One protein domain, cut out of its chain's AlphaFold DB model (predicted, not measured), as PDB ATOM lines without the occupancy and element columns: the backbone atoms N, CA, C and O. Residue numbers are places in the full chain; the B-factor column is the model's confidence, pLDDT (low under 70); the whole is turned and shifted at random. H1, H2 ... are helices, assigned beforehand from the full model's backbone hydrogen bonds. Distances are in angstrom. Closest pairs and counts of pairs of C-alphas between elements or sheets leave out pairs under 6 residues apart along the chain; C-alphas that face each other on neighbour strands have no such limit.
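This is residues 22 to 67 of the 74 residues of an uncharacterized protein of Arthrobacter sp. MYb23 (UniProt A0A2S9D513). This is an open, extended chain with no packed core: the short helix H1 at one end, a long unnamed stretch, residues 30 to 46, reaching across to the short helix H2, and beyond a tight turn the longest helix, H3. The printed part has 46 residues with three named helices, in the order H1, H2, H3, and no named strand; its class is all helix. The radius of gyration of the C-alphas is 15.8 A, and the spans are 39 by 31 by 18 A.

H1, residues 22 to 29, is apart from H2, residues 47 to 52. H3, residues 56 to 66, is apart from both. Every O i to N i+4 pair is within hydrogen-bond range in H1, H2 and H3.

H1 begins at C-alpha 22 (24.277, 8.100, -37.239) and is 10.2 A long. H2 is 8.8 A long. H3 is 15.3 A long and ends at C-alpha 66 (48.458, -6.405, -22.900).

The C-alphas farthest apart, of Thr 32 and Gly 57, are 40.4 A apart. The printed part has no cut. The link H1 to H2 is long, 17 residues. Confidence is low, under 70, at residues 22 to 44 and 67.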
ATOM      1  N   ARG A  22      24.566   6.822 -36.570       65.88
ATOM      2  CA  ARG A  22      24.277   8.100 -37.239       65.88
ATOM      3  C   ARG A  22      25.480   9.046 -37.290       65.88
ATOM      4  O   ARG A  22      25.670   9.705 -38.306       65.88
ATOM      5  N   SER A  23      26.276   9.108 -36.223       69.19
ATOM      6  CA  SER A  23      27.498   9.921 -36.183       69.19
ATOM      7  C   SER A  23      28.576   9.314 -37.074       69.19
ATOM      8  O   SER A  23      29.173  10.037 -37.856       69.19
ATOM      9  N   VAL A  24      28.742   7.988 -37.039       69.31
ATOM     10  CA  VAL A  24      29.694   7.271 -37.903       69.31
ATOM     11  C   VAL A  24      29.364   7.486 -39.377       69.31
ATOM     12  O   VAL A  24      30.217   7.934 -40.134       69.31
ATOM     13  N   ARG A  25      28.111   7.255 -39.791       69.12
ATOM     14  CA  ARG A  25      27.697   7.469 -41.188       69.12
ATOM     15  C   ARG A  25      27.827   8.920 -41.639       69.12
ATOM     16  O   ARG A  25      28.167   9.150 -42.791       69.12
ATOM     17  N   TYR A  26      27.573   9.889 -40.760       67.44
ATOM     18  CA  TYR A  26      27.766  11.303 -41.083       67.44
ATOM     19  C   TYR A  26      29.252  11.652 -41.254       67.44
ATOM     20  O   TYR A  26      29.619  12.281 -42.242       67.44
ATOM     21  N   SER A  27      30.113  11.185 -40.344       66.50
ATOM     22  CA  SER A  27      31.566  11.381 -40.425       66.50
ATOM     23  C   SER A  27      32.179  10.703 -41.653       66.50
ATOM     24  O   SER A  27      33.026  11.294 -42.314       66.50
ATOM     25  N   LEU A  28      31.723   9.494 -41.995       68.94
ATOM     26  CA  LEU A  28      32.189   8.765 -43.178       68.94
ATOM     27  C   LEU A  28      31.567   9.283 -44.481       68.94
ATOM     28  O   LEU A  28      32.209   9.220 -45.520       68.94
ATOM     29  N   GLY A  29      30.357   9.848 -44.444       65.12
ATOM     30  CA  GLY A  29      29.696  10.429 -45.619       65.12
ATOM     31  C   GLY A  29      30.382  11.684 -46.170       65.12
ATOM     32  O   GLY A  29      30.146  12.049 -47.316       65.12
ATOM     33  N   SER A  30      31.246  12.329 -45.376       65.62
ATOM     34  CA  SER A  30      32.116  13.421 -45.835       65.62
ATOM     35  C   SER A  30      33.417  12.926 -46.489       65.62
ATOM     36  O   SER A  30      34.179  13.746 -47.004       65.62
ATOM     37  N   SER A  31      33.708  11.620 -46.443       66.19
ATOM     38  CA  SER A  31      34.913  11.032 -47.032       66.19
ATOM     39  C   SER A  31      34.720  10.791 -48.529       66.19
ATOM     40  O   SER A  31      33.717  10.227 -48.956       66.19
ATOM     41  N   THR A  32      35.697  11.200 -49.336       61.03
ATOM     42  CA  THR A  32      35.692  11.019 -50.797       61.03
ATOM     43  C   THR A  32      36.305   9.690 -51.245       61.03
ATOM     44  O   THR A  32      36.304   9.384 -52.435       61.03
ATOM     45  N   SER A  33      36.837   8.898 -50.310       60.34
ATOM     46  CA  SER A  33      37.362   7.558 -50.589       60.34
ATOM     47  C   SER A  33      36.245   6.509 -50.506       60.34
ATOM     48  O   SER A  33      35.344   6.659 -49.679       60.34
ATOM     49  N   PRO A  34      36.283   5.434 -51.317       57.75
ATOM     50  CA  PRO A  34      35.315   4.344 -51.223       57.75
ATOM     51  C   PRO A  34      35.391   3.700 -49.832       57.75
ATOM     52  O   PRO A  34      36.416   3.145 -49.445       57.75
ATOM     53  N   MET A  35      34.307   3.812 -49.061       62.16
ATOM     54  CA  MET A  35      34.235   3.336 -47.680       62.16
ATOM     55  C   MET A  35      33.011   2.440 -47.488       62.16
ATOM     56  O   MET A  35      31.888   2.829 -47.800       62.16
ATOM     57  N   ALA A  36      33.232   1.239 -46.949       60.16
ATOM     58  CA  ALA A  36      32.179   0.314 -46.547       60.16
ATOM     59  C   ALA A  36      32.018   0.344 -45.022       60.16
ATOM     60  O   ALA A  36      33.000   0.287 -44.284       60.16
ATOM     61  N   VAL A  37      30.775   0.422 -44.542       62.53
ATOM     62  CA  VAL A  37      30.466   0.333 -43.109       62.53
ATOM     63  C   VAL A  37      29.994  -1.079 -42.811       62.53
ATOM     64  O   VAL A  37      28.893  -1.460 -43.204       62.53
ATOM     65  N   ALA A  38      30.814  -1.846 -42.102       60.38
ATOM     66  CA  ALA A  38      30.444  -3.176 -41.660       60.38
ATOM     67  C   ALA A  38      30.056  -3.148 -40.176       60.38
ATOM     68  O   ALA A  38      30.869  -2.871 -39.297       60.38
ATOM     69  N   ALA A  39      28.782  -3.415 -39.898       59.53
ATOM     70  CA  ALA A  39      28.271  -3.538 -38.539       59.53
ATOM     71  C   ALA A  39      28.446  -4.984 -38.052       59.53
ATOM     72  O   ALA A  39      27.486  -5.754 -38.006       59.53
ATOM     73  N   TYR A  40      29.677  -5.365 -37.710       56.38
ATOM     74  CA  TYR A  40      29.947  -6.661 -37.093       56.38
ATOM     75  C   TYR A  40      29.559  -6.605 -35.618       56.38
ATOM     76  O   TYR A  40      30.283  -6.093 -34.769       56.38
ATOM     77  N   THR A  41      28.371  -7.107 -35.303       61.06
ATOM     78  CA  THR A  41      28.006  -7.431 -33.923       61.06
ATOM     79  C   THR A  41      28.232  -8.910 -33.707       61.06
ATOM     80  O   THR A  41      27.803  -9.700 -34.546       61.06
ATOM     81  N   HIS A  42      28.820  -9.281 -32.569       57.03
ATOM     82  CA  HIS A  42      29.054 -10.682 -32.217       57.03
ATOM     83  C   HIS A  42      27.786 -11.542 -32.394       57.03
ATOM     84  O   HIS A  42      27.846 -12.605 -32.995       57.03
ATOM     85  N   ASP A  43      26.610 -11.028 -32.015       64.31
ATOM     86  CA  ASP A  43      25.304 -11.684 -32.202       64.31
ATOM     87  C   ASP A  43      24.941 -11.999 -33.671       64.31
ATOM     88  O   ASP A  43      24.306 -13.014 -33.950       64.31
ATOM     89  N   LYS A  44      25.407 -11.192 -34.629       69.19
ATOM     90  CA  LYS A  44      25.081 -11.327 -36.061       69.19
ATOM     91  C   LYS A  44      26.098 -12.127 -36.874       69.19
ATOM     92  O   LYS A  44      25.904 -12.280 -38.075       69.19
ATOM     93  N   LEU A  45      27.162 -12.621 -36.247       73.38
ATOM     94  CA  LEU A  45      28.131 -13.489 -36.914       73.38
ATOM     95  C   LEU A  45      27.507 -14.850 -37.247       73.38
ATOM     96  O   LEU A  45      26.672 -15.362 -36.485       73.38
ATOM     97  N   GLN A  46      27.920 -15.444 -38.369       76.94
ATOM     98  CA  GLN A  46      27.516 -16.804 -38.722       76.94
ATOM     99  C   GLN A  46      28.093 -17.796 -37.699       76.94
ATOM    100  O   GLN A  46      29.091 -17.520 -37.032       76.94
ATOM    101  N   ALA A  47      27.447 -18.952 -37.526       76.06
ATOM    102  CA  ALA A  47      27.810 -19.900 -36.469       76.06
ATOM    103  C   ALA A  47      29.263 -20.399 -36.579       76.06
ATOM    104  O   ALA A  47      29.947 -20.512 -35.561       76.06
ATOM    105  N   ASP A  48      29.747 -20.635 -37.802       77.69
ATOM    106  CA  ASP A  48      31.133 -21.036 -38.058       77.69
ATOM    107  C   ASP A  48      32.140 -19.949 -37.658       77.69
ATOM    108  O   ASP A  48      33.153 -20.247 -37.029       77.69
ATOM    109  N   GLU A  49      31.829 -18.680 -37.933       74.12
ATOM    110  CA  GLU A  49      32.675 -17.544 -37.553       74.12
ATOM    111  C   GLU A  49      32.704 -17.356 -36.034       74.12
ATOM    112  O   GLU A  49      33.768 -17.156 -35.457       74.12
ATOM    113  N   LYS A  50      31.554 -17.492 -35.357       76.06
ATOM    114  CA  LYS A  50      31.469 -17.430 -33.887       76.06
ATOM    115  C   LYS A  50      32.303 -18.512 -33.216       76.06
ATOM    116  O   LYS A  50      32.921 -18.250 -32.192       76.06
ATOM    117  N   ARG A  51      32.319 -19.720 -33.783       79.69
ATOM    118  CA  ARG A  51      33.077 -20.852 -33.238       79.69
ATOM    119  C   ARG A  51      34.589 -20.665 -33.369       79.69
ATOM    120  O   ARG A  51      35.331 -21.226 -32.570       79.69
ATOM    121  N   ALA A  52      35.034 -19.905 -34.366       82.31
ATOM    122  CA  ALA A  52      36.440 -19.572 -34.564       82.31
ATOM    123  C   ALA A  52      36.925 -18.418 -33.664       82.31
ATOM    124  O   ALA A  52      38.128 -18.168 -33.604       82.31
ATOM    125  N   LEU A  53      36.014 -17.707 -32.985       79.38
ATOM    126  CA  LEU A  53      36.370 -16.610 -32.092       79.38
ATOM    127  C   LEU A  53      36.762 -17.107 -30.690       79.38
ATOM    128  O   LEU A  53      36.201 -18.093 -30.207       79.38
ATOM    129  N   PRO A  54      37.700 -16.408 -30.027       80.38
ATOM    130  CA  PRO A  54      38.085 -16.696 -28.649       80.38
ATOM    131  C   PRO A  54      36.906 -16.521 -27.688       80.38
ATOM    132  O   PRO A  54      35.999 -15.716 -27.928       80.38
ATOM    133  N   ASN A  55      36.926 -17.272 -26.586       81.31
ATOM    134  CA  ASN A  55      35.922 -17.127 -25.536       81.31
ATOM    135  C   ASN A  55      36.225 -15.904 -24.647       81.31
ATOM    136  O   ASN A  55      37.313 -15.335 -24.706       81.31
ATOM    137  N   GLU A  56      35.267 -15.492 -23.813       80.00
ATOM    138  CA  GLU A  56      35.412 -14.309 -22.947       80.00
ATOM    139  C   GLU A  56      36.653 -14.379 -22.040       80.00
ATOM    140  O   GLU A  56      37.374 -13.392 -21.916       80.00
ATOM    141  N   GLY A  57      36.954 -15.549 -21.471       83.00
ATOM    142  CA  GLY A  57      38.136 -15.754 -20.633       83.00
ATOM    143  C   GLY A  57      39.449 -15.579 -21.397       83.00
ATOM    144  O   GLY A  57      40.387 -14.988 -20.866       83.00
ATOM    145  N   ASP A  58      39.502 -16.013 -22.659       82.69
ATOM    146  CA  ASP A  58      40.681 -15.821 -23.514       82.69
ATOM    147  C   ASP A  58      40.910 -14.327 -23.810       82.69
ATOM    148  O   ASP A  58      42.050 -13.866 -23.859       82.69
ATOM    149  N   VAL A  59      39.826 -13.561 -23.989       81.19
ATOM    150  CA  VAL A  59      39.888 -12.110 -24.229       81.19
ATOM    151  C   VAL A  59      40.360 -11.370 -22.980       81.19
ATOM    152  O   VAL A  59      41.216 -10.494 -23.089       81.19
ATOM    153  N   VAL A  60      39.836 -11.725 -21.803       84.94
ATOM    154  CA  VAL A  60      40.258 -11.129 -20.526       84.94
ATOM    155  C   VAL A  60      41.738 -11.409 -20.267       84.94
ATOM    156  O   VAL A  60      42.488 -10.472 -20.018       84.94
ATOM    157  N   ALA A  61      42.183 -12.656 -20.429       81.94
ATOM    158  CA  ALA A  61      43.585 -13.021 -20.233       81.94
ATOM    159  C   ALA A  61      44.528 -12.285 -21.205       81.94
ATOM    160  O   ALA A  61      45.617 -11.858 -20.822       81.94
ATOM    161  N   ALA A  62      44.113 -12.110 -22.463       83.25
ATOM    162  CA  ALA A  62      44.880 -11.345 -23.442       83.25
ATOM    163  C   ALA A  62      44.937  -9.848 -23.100       83.25
ATOM    164  O   ALA A  62      45.966  -9.215 -23.333       83.25
ATOM    165  N   LEU A  63      43.856  -9.286 -22.549       82.81
ATOM    166  CA  LEU A  63      43.817  -7.893 -22.115       82.81
ATOM    167  C   LEU A  63      44.739  -7.669 -20.913       82.81
ATOM    168  O   LEU A  63      45.571  -6.776 -20.968       82.81
ATOM    169  N   GLU A  64      44.666  -8.528 -19.896       83.31
ATOM    170  CA  GLU A  64      45.542  -8.483 -18.715       83.31
ATOM    171  C   GLU A  64      47.026  -8.618 -19.079       83.31
ATOM    172  O   GLU A  64      47.882  -7.983 -18.468       83.31
ATOM    173  N   TRP A  65      47.340  -9.420 -20.100       78.88
ATOM    174  CA  TRP A  65      48.692  -9.522 -20.646       78.88
ATOM    175  C   TRP A  65      49.130  -8.247 -21.385       78.88
ATOM    176  O   TRP A  65      50.316  -7.916 -21.389       78.88
ATOM    177  N   ALA A  66      48.193  -7.557 -22.042       71.00
ATOM    178  CA  ALA A  66      48.458  -6.405 -22.900       71.00
ATOM    179  C   ALA A  66      48.505  -5.063 -22.157       71.00
ATOM    180  O   ALA A  66      48.931  -4.081 -22.765       71.00
ATOM    181  N   GLU A  67      48.087  -5.003 -20.888       65.50
ATOM    182  CA  GLU A  67      48.245  -3.818 -20.042       65.50
ATOM    183  C   GLU A  67      49.743  -3.450 -19.991       65.50
ATOM    184  O   GLU A  67      50.542  -4.191 -19.403       65.50
TER     185      GLU A  67